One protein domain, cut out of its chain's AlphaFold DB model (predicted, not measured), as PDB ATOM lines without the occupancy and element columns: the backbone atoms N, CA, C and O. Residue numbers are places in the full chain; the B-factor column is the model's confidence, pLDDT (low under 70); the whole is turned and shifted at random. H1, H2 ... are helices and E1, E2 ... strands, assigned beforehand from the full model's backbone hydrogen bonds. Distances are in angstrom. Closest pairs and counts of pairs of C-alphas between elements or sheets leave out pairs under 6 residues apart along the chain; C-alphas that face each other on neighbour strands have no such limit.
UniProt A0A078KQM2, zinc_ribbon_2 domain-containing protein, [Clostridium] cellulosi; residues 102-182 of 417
ATOM      1  N   HIS A 102     -18.612 -24.785  42.264       63.88
ATOM      2  CA  HIS A 102     -18.820 -23.540  41.525       63.88
ATOM      3  C   HIS A 102     -20.172 -22.912  41.881       63.88
ATOM      4  O   HIS A 102     -20.231 -21.739  42.238       63.88
ATOM      5  N   THR A 103     -21.250 -23.702  41.865       66.56
ATOM      6  CA  THR A 103     -22.618 -23.216  42.125       66.56
ATOM      7  C   THR A 103     -22.879 -22.770  43.562       66.56
ATOM      8  O   THR A 103     -23.740 -21.914  43.762       66.56
ATOM      9  N   TYR A 104     -22.157 -23.322  44.537       71.06
ATOM     10  CA  TYR A 104     -22.290 -22.972  45.955       71.06
ATOM     11  C   TYR A 104     -21.113 -22.150  46.504       71.06
ATOM     12  O   TYR A 104     -21.094 -21.842  47.697       71.06
ATOM     13  N   SER A 105     -20.160 -21.759  45.651       82.19
ATOM     14  CA  SER A 105     -19.135 -20.760  45.977       82.19
ATOM     15  C   SER A 105     -19.759 -19.379  46.197       82.19
ATOM     16  O   SER A 105     -20.873 -19.118  45.738       82.19
ATOM     17  N   ILE A 106     -19.037 -18.466  46.860       85.25
ATOM     18  CA  ILE A 106     -19.472 -17.063  47.002       85.25
ATOM     19  C   ILE A 106     -19.743 -16.460  45.619       85.25
ATOM     20  O   ILE A 106     -20.843 -15.970  45.379       85.25
ATOM     21  N   LYS A 107     -18.781 -16.591  44.694       88.44
ATOM     22  CA  LYS A 107     -18.886 -16.098  43.317       88.44
ATOM     23  C   LYS A 107     -20.122 -16.641  42.601       88.44
ATOM     24  O   LYS A 107     -20.938 -15.859  42.131       88.44
ATOM     25  N   GLY A 108     -20.310 -17.960  42.586       86.44
ATOM     26  CA  GLY A 108     -21.468 -18.566  41.924       86.44
ATOM     27  C   GLY A 108     -22.802 -18.206  42.585       86.44
ATOM     28  O   GLY A 108     -23.809 -18.055  41.899       86.44
ATOM     29  N   THR A 109     -22.827 -18.022  43.907       88.12
ATOM     30  CA  THR A 109     -24.038 -17.590  44.625       88.12
ATOM     31  C   THR A 109     -24.383 -16.134  44.297       88.12
ATOM     32  O   THR A 109     -25.550 -15.834  44.046       88.12
ATOM     33  N   ALA A 110     -23.381 -15.252  44.229       91.56
ATOM     34  CA  ALA A 110     -23.542 -13.849  43.850       91.56
ATOM     35  C   ALA A 110     -23.970 -13.690  42.378       91.56
ATOM     36  O   ALA A 110     -24.941 -12.991  42.109       91.56
ATOM     37  N   GLU A 111     -23.341 -14.407  41.437       91.94
ATOM     38  CA  GLU A 111     -23.730 -14.419  40.012       91.94
ATOM     39  C   GLU A 111     -25.177 -14.887  39.808       91.94
ATOM     40  O   GLU A 111     -25.910 -14.353  38.972       91.94
ATOM     41  N   ARG A 112     -25.619 -15.881  40.589       91.44
ATOM     42  CA  ARG A 112     -27.005 -16.361  40.549       91.44
ATOM     43  C   ARG A 112     -27.988 -15.326  41.071       91.44
ATOM     44  O   ARG A 112     -29.060 -15.191  40.483       91.44
ATOM     45  N   LEU A 113     -27.651 -14.636  42.160       94.19
ATOM     46  CA  LEU A 113     -28.489 -13.570  42.701       94.19
ATOM     47  C   LEU A 113     -28.588 -12.407  41.711       94.19
ATOM     48  O   LEU A 113     -29.690 -11.998  41.371       94.19
ATOM     49  N   GLU A 114     -27.459 -11.951  41.178       95.19
ATOM     50  CA  GLU A 114     -27.405 -10.892  40.170       95.19
ATOM     51  C   GLU A 114     -28.222 -11.250  38.918       95.19
ATOM     52  O   GLU A 114     -29.051 -10.466  38.460       95.19
ATOM     53  N   SER A 115     -28.051 -12.469  38.395       94.50
ATOM     54  CA  SER A 115     -28.825 -12.957  37.248       94.50
ATOM     55  C   SER A 115     -30.320 -13.010  37.562       94.50
ATOM     56  O   SER A 115     -31.146 -12.689  36.707       94.50
ATOM     57  N   ALA A 116     -30.691 -13.406  38.784       95.44
ATOM     58  CA  ALA A 116     -32.080 -13.436  39.225       95.44
ATOM     59  C   ALA A 116     -32.682 -12.028  39.341       95.44
ATOM     60  O   ALA A 116     -33.814 -11.837  38.907       95.44
ATOM     61  N   LEU A 117     -31.926 -11.052  39.851       95.44
ATOM     62  CA  LEU A 117     -32.338  -9.646  39.911       95.44
ATOM     63  C   LEU A 117     -32.530  -9.072  38.502       95.44
ATOM     64  O   LEU A 117     -33.625  -8.618  38.169       95.44
ATOM     65  N   LYS A 118     -31.525  -9.213  37.627       94.69
ATOM     66  CA  LYS A 118     -31.573  -8.727  36.235       94.69
ATOM     67  C   LYS A 118     -32.710  -9.350  35.420       94.69
ATOM     68  O   LYS A 118     -33.323  -8.678  34.599       94.69
ATOM     69  N   SER A 119     -33.013 -10.629  35.652       94.19
ATOM     70  CA  SER A 119     -34.122 -11.337  34.988       94.19
ATOM     71  C   SER A 119     -35.472 -11.206  35.705       94.19
ATOM     72  O   SER A 119     -36.447 -11.820  35.272       94.19
ATOM     73  N   LYS A 120     -35.540 -10.435  36.798       94.69
ATOM     74  CA  LYS A 120     -36.720 -10.287  37.664       94.69
ATOM     75  C   LYS A 120     -37.320 -11.614  38.146       94.69
ATOM     76  O   LYS A 120     -38.531 -11.758  38.318       94.69
ATOM     77  N   ASN A 121     -36.475 -12.615  38.383       95.12
ATOM     78  CA  ASN A 121     -36.891 -13.943  38.820       95.12
ATOM     79  C   ASN A 121     -37.068 -13.996  40.345       95.12
ATOM     80  O   ASN A 121     -36.192 -14.463  41.077       95.12
ATOM     81  N   VAL A 122     -38.241 -13.561  40.812       93.56
ATOM     82  CA  VAL A 122     -38.621 -13.503  42.237       93.56
ATOM     83  C   VAL A 122     -38.380 -14.827  42.968       93.56
ATOM     84  O   VAL A 122     -37.814 -14.845  44.058       93.56
ATOM     85  N   ASN A 123     -38.747 -15.959  42.360       93.62
ATOM     86  CA  ASN A 123     -38.591 -17.274  42.987       93.62
ATOM     87  C   ASN A 123     -37.116 -17.638  43.205       93.62
ATOM     88  O   ASN A 123     -36.764 -18.272  44.203       93.62
ATOM     89  N   MET A 124     -36.247 -17.266  42.261       92.81
ATOM     90  CA  MET A 124     -34.813 -17.492  42.403       92.81
ATOM     91  C   MET A 124     -34.209 -16.550  43.443       92.81
ATOM     92  O   MET A 124     -33.404 -17.013  44.247       92.81
ATOM     93  N   VAL A 125     -34.627 -15.279  43.477       94.31
ATOM     94  CA  VAL A 125     -34.207 -14.333  44.521       94.31
ATOM     95  C   VAL A 125     -34.571 -14.883  45.898       94.31
ATOM     96  O   VAL A 125     -33.661 -15.121  46.686       94.31
ATOM     97  N   ALA A 126     -35.841 -15.220  46.144       93.69
ATOM     98  CA  ALA A 126     -36.306 -15.816  47.403       93.69
ATOM     99  C   ALA A 126     -35.486 -17.055  47.803       93.69
ATOM    100  O   ALA A 126     -35.039 -17.193  48.941       93.69
ATOM    101  N   ARG A 127     -35.208 -17.951  46.845       89.44
ATOM    102  CA  ARG A 127     -34.414 -19.164  47.092       89.44
ATOM    103  C   ARG A 127     -32.969 -18.858  47.485       89.44
ATOM    104  O   ARG A 127     -32.423 -19.540  48.353       89.44
ATOM    105  N   VAL A 128     -32.327 -17.910  46.804       89.12
ATOM    106  CA  VAL A 128     -30.906 -17.596  47.011       89.12
ATOM    107  C   VAL A 128     -30.706 -16.782  48.289       89.12
ATOM    108  O   VAL A 128     -29.759 -17.055  49.023       89.12
ATOM    109  N   THR A 129     -31.606 -15.841  48.577       91.19
ATOM    110  CA  THR A 129     -31.500 -14.917  49.717       91.19
ATOM    111  C   THR A 129     -32.143 -15.464  50.995       91.19
ATOM    112  O   THR A 129     -31.737 -15.125  52.109       91.19
ATOM    113  N   GLY A 130     -33.135 -16.345  50.852       88.38
ATOM    114  CA  GLY A 130     -34.000 -16.792  51.941       88.38
ATOM    115  C   GLY A 130     -35.086 -15.786  52.329       88.38
ATOM    116  O   GLY A 130     -35.687 -15.977  53.382       88.38
ATOM    117  N   LEU A 131     -35.311 -14.740  51.526       91.38
ATOM    118  CA  LEU A 131     -36.480 -13.870  51.658       91.38
ATOM    119  C   LEU A 131     -37.756 -14.661  51.343       91.38
ATOM    120  O   LEU A 131     -37.731 -15.592  50.530       91.38
ATOM    121  N   ASP A 132     -38.876 -14.275  51.951       92.62
ATOM    122  CA  ASP A 132     -40.177 -14.718  51.459       92.62
ATOM    123  C   ASP A 132     -40.454 -14.139  50.058       92.62
ATOM    124  O   ASP A 132     -39.690 -13.342  49.506       92.62
ATOM    125  N   LYS A 133     -41.539 -14.598  49.435       91.25
ATOM    126  CA  LYS A 133     -41.850 -14.245  48.049       91.25
ATOM    127  C   LYS A 133     -42.226 -12.768  47.883       91.25
ATOM    128  O   LYS A 133     -41.969 -12.214  46.816       91.25
ATOM    129  N   GLU A 134     -42.822 -12.155  48.901       89.50
ATOM    130  CA  GLU A 134     -43.260 -10.758  48.873       89.50
ATOM    131  C   GLU A 134     -42.043  -9.838  48.966       89.50
ATOM    132  O   GLU A 134     -41.802  -9.061  48.042       89.50
ATOM    133  N   MET A 135     -41.181 -10.044  49.965       90.81
ATOM    134  CA  MET A 135     -39.922  -9.308  50.116       90.81
ATOM    135  C   MET A 135     -38.946  -9.561  48.959       90.81
ATOM    136  O   MET A 135     -38.196  -8.676  48.557       90.81
ATOM    137  N   ALA A 136     -38.934 -10.766  48.380       93.44
ATOM    138  CA  ALA A 136     -38.142 -11.026  47.179       93.44
ATOM    139  C   ALA A 136     -38.676 -10.258  45.961       93.44
ATOM    140  O   ALA A 136     -37.886  -9.827  45.123       93.44
ATOM    141  N   SER A 137     -39.997 -10.099  45.849       91.94
ATOM    142  CA  SER A 137     -40.612  -9.299  44.789       91.94
ATOM    143  C   SER A 137     -40.323  -7.814  44.980       91.94
ATOM    144  O   SER A 137     -40.047  -7.123  44.002       91.94
ATOM    145  N   GLU A 138     -40.369  -7.337  46.222       91.25
ATOM    146  CA  GLU A 138     -39.967  -5.986  46.614       91.25
ATOM    147  C   GLU A 138     -38.520  -5.711  46.188       91.25
ATOM    148  O   GLU A 138     -38.282  -4.832  45.366       91.25
ATOM    149  N   PHE A 139     -37.580  -6.562  46.614       94.00
ATOM    150  CA  PHE A 139     -36.154  -6.407  46.322       94.00
ATOM    151  C   PHE A 139     -35.839  -6.412  44.821       94.00
ATOM    152  O   PHE A 139     -35.014  -5.641  44.341       94.00
ATOM    153  N   VAL A 140     -36.526  -7.255  44.041       94.19
ATOM    154  CA  VAL A 140     -36.401  -7.275  42.572       94.19
ATOM    155  C   VAL A 140     -36.814  -5.946  41.934       94.19
ATOM    156  O   VAL A 140     -36.300  -5.597  40.870       94.19
ATOM    157  N   ASN A 141     -37.752  -5.223  42.542       91.62
ATOM    158  CA  ASN A 141     -38.272  -3.968  42.009       91.62
ATOM    159  C   ASN A 141     -37.554  -2.732  42.560       91.62
ATOM    160  O   ASN A 141     -37.591  -1.696  41.897       91.62
ATOM    161  N   SER A 142     -36.925  -2.836  43.732       91.31
ATOM    162  CA  SER A 142     -36.294  -1.710  44.418       91.31
ATOM    163  C   SER A 142     -34.771  -1.674  44.312       91.31
ATOM    164  O   SER A 142     -34.201  -0.608  44.543       91.31
ATOM    165  N   TYR A 143     -34.090  -2.780  43.976       92.00
ATOM    166  CA  TYR A 143     -32.623  -2.776  43.923       92.00
ATOM    167  C   TYR A 143     -32.097  -1.690  42.967       92.00
ATOM    168  O   TYR A 143     -32.680  -1.422  41.914       92.00
ATOM    169  N   ASP A 144     -30.979  -1.073  43.337       90.06
ATOM    170  CA  ASP A 144     -30.274  -0.094  42.514       90.06
ATOM    171  C   ASP A 144     -28.869  -0.596  42.143       90.06
ATOM    172  O   ASP A 144     -28.461  -1.697  42.525       90.06
ATOM    173  N   ASP A 145     -28.128   0.195  41.363       91.31
ATOM    174  CA  ASP A 145     -26.806  -0.201  40.868       91.31
ATOM    175  C   ASP A 145     -25.809  -0.474  42.008       91.31
ATOM    176  O   ASP A 145     -24.964  -1.356  41.871       91.31
ATOM    177  N   SER A 146     -25.977   0.159  43.178       90.25
ATOM    178  CA  SER A 146     -25.108  -0.083  44.339       90.25
ATOM    179  C   SER A 146     -25.192  -1.526  44.848       90.25
ATOM    180  O   SER A 146     -24.208  -2.093  45.320       90.25
ATOM    181  N   ILE A 147     -26.356  -2.164  44.688       92.69
ATOM    182  CA  ILE A 147     -26.552  -3.576  45.023       92.69
ATOM    183  C   ILE A 147     -25.791  -4.478  44.052       92.69
ATOM    184  O   ILE A 147     -25.266  -5.514  44.462       92.69
ATOM    185  N   LEU A 148     -25.728  -4.110  42.769       92.69
ATOM    186  CA  LEU A 148     -24.965  -4.862  41.774       92.69
ATOM    187  C   LEU A 148     -23.459  -4.722  42.014       92.69
ATOM    188  O   LEU A 148     -22.755  -5.731  41.963       92.69
ATOM    189  N   ASP A 149     -22.998  -3.524  42.371       91.44
ATOM    190  CA  ASP A 149     -21.601  -3.264  42.727       91.44
ATOM    191  C   ASP A 149     -21.178  -4.087  43.959       91.44
ATOM    192  O   ASP A 149     -20.152  -4.773  43.935       91.44
ATOM    193  N   GLU A 150     -22.012  -4.144  45.006       91.56
ATOM    194  CA  GLU A 150     -21.763  -5.012  46.169       91.56
ATOM    195  C   GLU A 150     -21.709  -6.506  45.795       91.56
ATOM    196  O   GLU A 150     -20.929  -7.273  46.372       91.56
ATOM    197  N   LEU A 151     -22.522  -6.951  44.829       92.12
ATOM    198  CA  LEU A 151     -22.463  -8.326  44.326       92.12
ATOM    199  C   LEU A 151     -21.169  -8.595  43.549       92.12
ATOM    200  O   LEU A 151     -20.652  -9.713  43.622       92.12
ATOM    201  N   ASP A 152     -20.623  -7.610  42.840       91.88
ATOM    202  CA  ASP A 152     -19.321  -7.722  42.178       91.88
ATOM    203  C   ASP A 152     -18.174  -7.816  43.194       91.88
ATOM    204  O   ASP A 152     -17.321  -8.704  43.080       91.88
ATOM    205  N   GLU A 153     -18.200  -7.012  44.257       90.88
ATOM    206  CA  GLU A 153     -17.243  -7.122  45.367       90.88
ATOM    207  C   GLU A 153     -17.305  -8.495  46.054       90.88
ATOM    208  O   GLU A 153     -16.269  -9.108  46.351       90.88
ATOM    209  N   LEU A 154     -18.519  -9.030  46.244       89.31
ATOM    210  CA  LEU A 154     -18.741 -10.382  46.759       89.31
ATOM    211  C   LEU A 154     -18.081 -11.448  45.879       89.31
ATOM    212  O   LEU A 154     -17.445 -12.364  46.406       89.31
ATOM    213  N   LYS A 155     -18.187 -11.341  44.548       89.44
ATOM    214  CA  LYS A 155     -17.546 -12.290  43.617       89.44
ATOM    215  C   LYS A 155     -16.026 -12.261  43.709       89.44
ATOM    216  O   LYS A 155     -15.396 -13.301  43.506       89.44
ATOM    217  N   LEU A 156     -15.454 -11.095  44.004       86.31
ATOM    218  CA  LEU A 156     -14.014 -10.898  44.173       86.31
ATOM    219  C   LEU A 156     -13.509 -11.335  45.557       86.31
ATOM    220  O   LEU A 156     -12.303 -11.451  45.752       86.31
ATOM    221  N   GLY A 157     -14.411 -11.623  46.503       78.19
ATOM    222  CA  GLY A 157     -14.065 -12.037  47.864       78.19
ATOM    223  C   GLY A 157     -13.630 -10.888  48.779       78.19
ATOM    224  O   GLY A 157     -13.168 -11.151  49.886       78.19
ATOM    225  N   ASN A 158     -13.815  -9.639  48.344       74.38
ATOM    226  CA  ASN A 158     -13.419  -8.420  49.056       74.38
ATOM    227  C   ASN A 158     -14.638  -7.702  49.653       74.38
ATOM    228  O   ASN A 158     -14.764  -6.487  49.548       74.38
ATOM    229  N   TYR A 159     -15.567  -8.453  50.241       76.69
ATOM    230  CA  TYR A 159     -16.830  -7.881  50.695       76.69
ATOM    231  C   TYR A 159     -16.724  -7.220  52.069       76.69
ATOM    232  O   TYR A 159     -16.491  -7.907  53.065       76.69
ATOM    233  N   ASN A 160     -16.994  -5.915  52.111       71.62
ATOM    234  CA  ASN A 160     -17.180  -5.123  53.333       71.62
ATOM    235  C   ASN A 160     -18.547  -4.407  53.368       71.62
ATOM    236  O   ASN A 160     -18.723  -3.466  54.138       71.62
ATOM    237  N   GLY A 161     -19.499  -4.826  52.531       74.31
ATOM    238  CA  GLY A 161     -20.793  -4.159  52.400       74.31
ATOM    239  C   GLY A 161     -21.776  -4.448  53.537       74.31
ATOM    240  O   GLY A 161     -21.617  -5.374  54.343       74.31
ATOM    241  N   ASP A 162     -22.841  -3.649  53.565       83.31
ATOM    242  CA  ASP A 162     -23.851  -3.688  54.619       83.31
ATOM    243  C   ASP A 162     -25.140  -4.401  54.216       83.31
ATOM    244  O   ASP A 162     -25.883  -4.831  55.102       83.31
ATOM    245  N   ASN A 163     -25.404  -4.597  52.925       90.69
ATOM    246  CA  ASN A 163     -26.697  -5.097  52.455       90.69
ATOM    247  C   ASN A 163     -26.838  -6.622  52.512       90.69
ATOM    248  O   ASN A 163     -27.955  -7.147  52.556       90.69
ATOM    249  N   PHE A 164     -25.727  -7.352  52.586       91.12
ATOM    250  CA  PHE A 164     -25.709  -8.806  52.593       91.12
ATOM    251  C   PHE A 164     -25.048  -9.367  53.852       91.12
ATOM    252  O   PHE A 164     -24.093  -8.835  54.415       91.12
ATOM    253  N   LYS A 165     -25.557 -10.508  54.307       89.56
ATOM    254  CA  LYS A 165     -24.936 -11.356  55.318       89.56
ATOM    255  C   LYS A 165     -24.552 -12.675  54.672       89.56
ATOM    256  O   LYS A 165     -25.410 -13.425  54.211       89.56
ATOM    257  N   LEU A 166     -23.261 -12.979  54.689       87.69
ATOM    258  CA  LEU A 166     -22.747 -14.260  54.230       87.69
ATOM    259  C   LEU A 166     -22.745 -15.278  55.365       87.69
ATOM    260  O   LEU A 166     -22.210 -15.031  56.443       87.69
ATOM    261  N   THR A 167     -23.306 -16.455  55.102       84.88
ATOM    262  CA  THR A 167     -23.190 -17.608  55.998       84.88
ATOM    263  C   THR A 167     -22.502 -18.747  55.267       84.88
ATOM    264  O   THR A 167     -22.950 -19.173  54.203       84.88
ATOM    265  N   LYS A 168     -21.418 -19.256  55.854       85.31
ATOM    266  CA  LYS A 168     -20.700 -20.428  55.359       85.31
ATOM    267  C   LYS A 168     -21.168 -21.668  56.114       85.31
ATOM    268  O   LYS A 168     -21.114 -21.702  57.342       85.31
ATOM    269  N   LYS A 169     -21.578 -22.701  55.383       82.69
ATOM    270  CA  LYS A 169     -21.863 -24.029  55.925       82.69
ATOM    271  C   LYS A 169     -20.926 -25.046  55.288       82.69
ATOM    272  O   LYS A 169     -20.843 -25.142  54.068       82.69
ATOM    273  N   ASN A 170     -20.251 -25.824  56.123       80.06
ATOM    274  CA  ASN A 170     -19.415 -26.921  55.653       80.06
ATOM    275  C   ASN A 170     -20.294 -28.162  55.472       80.06
ATOM    276  O   ASN A 170     -21.021 -28.548  56.393       80.06
ATOM    277  N   PHE A 171     -20.233 -28.787  54.301       72.38
ATOM    278  CA  PHE A 171     -20.862 -30.080  54.050       72.38
ATOM    279  C   PHE A 171     -19.867 -30.992  53.335       72.38
ATOM    280  O   PHE A 171     -19.541 -30.779  52.169       72.38
ATOM    281  N   LEU A 172     -19.374 -32.009  54.048       80.50
ATOM    282  CA  LEU A 172     -18.256 -32.853  53.612       80.50
ATOM    283  C   LEU A 172     -17.019 -31.995  53.268       80.50
ATOM    284  O   LEU A 172     -16.491 -31.318  54.146       80.50
ATOM    285  N   TRP A 173     -16.570 -32.002  52.011       71.06
ATOM    286  CA  TRP A 173     -15.459 -31.184  51.497       71.06
ATOM    287  C   TRP A 173     -15.925 -29.903  50.782       71.06
ATOM    288  O   TRP A 173     -15.111 -29.199  50.186       71.06
ATOM    289  N   LEU A 174     -17.229 -29.611  50.801       69.62
ATOM    290  CA  LEU A 174     -17.829 -28.470  50.116       69.62
ATOM    291  C   LEU A 174     -18.060 -27.320  51.099       69.62
ATOM    292  O   LEU A 174     -18.615 -27.502  52.188       69.62
ATOM    293  N   ASN A 175     -17.685 -26.118  50.669       76.50
ATOM    294  CA  ASN A 175     -18.043 -24.877  51.340       76.50
ATOM    295  C   ASN A 175     -19.292 -24.318  50.660       76.50
ATOM    296  O   ASN A 175     -19.211 -23.829  49.537       76.50
ATOM    297  N   ILE A 176     -20.436 -24.405  51.334       80.12
ATOM    298  CA  ILE A 176     -21.705 -23.891  50.825       80.12
ATOM    299  C   ILE A 176     -21.925 -22.499  51.404       80.12
ATOM    300  O   ILE A 176     -22.050 -22.344  52.622       80.12
ATOM    301  N   TYR A 177     -21.982 -21.496  50.535       83.56
ATOM    302  CA  TYR A 177     -22.274 -20.124  50.923       83.56
ATOM    303  C   TYR A 177     -23.753 -19.806  50.719       83.56
ATOM    304  O   TYR A 177     -24.360 -20.178  49.715       83.56
ATOM    305  N   LYS A 178     -24.335 -19.112  51.695       85.12
ATOM    306  CA  LYS A 178     -25.672 -18.531  51.609       85.12
ATOM    307  C   LYS A 178     -25.557 -17.022  51.760       85.12
ATOM    308  O   LYS A 178     -24.946 -16.550  52.720       85.12
ATOM    309  N   ILE A 179     -26.153 -16.297  50.819       89.88
ATOM    310  CA  ILE A 179     -26.364 -14.855  50.922       89.88
ATOM    311  C   ILE A 179     -27.701 -14.655  51.631       89.88
ATOM    312  O   ILE A 179     -28.686 -15.297  51.288       89.88
ATOM    313  N   SER A 180     -27.742 -13.786  52.630       91.19
ATOM    314  CA  SER A 180     -28.982 -13.295  53.225       91.19
ATOM    315  C   SER A 180     -29.041 -11.791  53.060       91.19
ATOM    316  O   SER A 180     -28.072 -11.104  53.363       91.19
ATOM    317  N   VAL A 181     -30.163 -11.289  52.563       93.00
ATOM    318  CA  VAL A 181     -30.382  -9.851  52.383       93.00
ATOM    319  C   VAL A 181     -30.748  -9.254  53.738       93.00
ATOM    320  O   VAL A 181     -31.642  -9.768  54.415       93.00
ATOM    321  N   LYS A 182     -30.030  -8.214  54.168       91.56
ATOM    322  CA  LYS A 182     -30.403  -7.453  55.363       91.56
ATOM    323  C   LYS A 182     -31.588  -6.557  55.031       91.56
ATOM    324  O   LYS A 182     -31.689  -6.026  53.934       91.56
TER     325      LYS A 182
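Overview. This is residues 102 to 182 of the 417 residues of the protein "zinc_ribbon_2 domain-containing protein" of [Clostridium] cellulosi (UniProt A0A078KQM2). Three helices lie side by side with H1 in the middle, H2 and H4 on its two sides running back against it, while H3 crosses H2 at one end. A long antiparallel strand hairpin, E1 and E2, packs through E2 on H1 and H2, and its turn at residues 172 to 173 lies at the far end of the length from H3. The printed part has 81 residues, with four named helices and then two named strands in the order H1 H2 H3 H4 E1 E2, and its class is mixed, helices and strands. It is compact, with a radius of gyration of the C-alphas of 12.0 A, and its outline is elongated, spanning 36 by 23 by 20 A.

Arrangement. H1, residues 106 to 118, and H2, residues 122 to 129, form a helical hairpin with a tight link. They touch at a shallow tilt of 24 degrees, opposite ways, and their closest C-alphas are those of Ala 116 and Val 125, 5.8 A apart. H3, residues 133 to 142, touches H2 about perpendicular at 84 degrees, closest at the C-alphas of Ala 126 and Ala 136, 5.1 A. H1 and H3 are close but not clearly touching. H4, residues 145 to 156, touches H1 at a shallow tilt of 23 degrees, opposite ways, closest at the C-alphas of Lys 107 and Lys 155, 4.0 A. H4 is apart from H2 and from H3. In H1, H2, H3 and H4 every O i to N i+4 pair is within hydrogen-bond range. E1, residues 164 to 171, and E2, residues 174 to 181, are a hairpin of antiparallel neighbours at 156 degrees; N 165 and O 180 are 2.8 A apart and N 174 and O 171 2.9 A, both within hydrogen-bond range. The closest C-alphas of H1 and E2 are those of Ile 106 and Tyr 177, 5.7 A; those of H2 and E2 are Thr 129 and Ser 180, 4.6 A. H4 and E1 are near each other. H1 and E1 are only just apart, closest at 8.4 A.

Along the chain. H1 begins at C-alpha 106, (-19.472, -17.063, 47.002), and measures 18.2 A; H2 measures 10.4 A, H3 14.2 A and H4 17.0 A. E1 measures 21.9 A from C-alpha 164, (-25.709, -8.806, 52.593). E2 measures 22.6 A and ends at C-alpha 181, (-30.382, -9.851, 52.383).

Size, cuts and confidence. The two C-alphas farthest apart are those of Ser 142 and Leu 172, 37.1 A. The printed part has no cut, and no link is long; H4 to E1, with 7 residues, is short. Mean pLDDT of the printed part is 87.6, with residues 102 to 103 and 174 under 70.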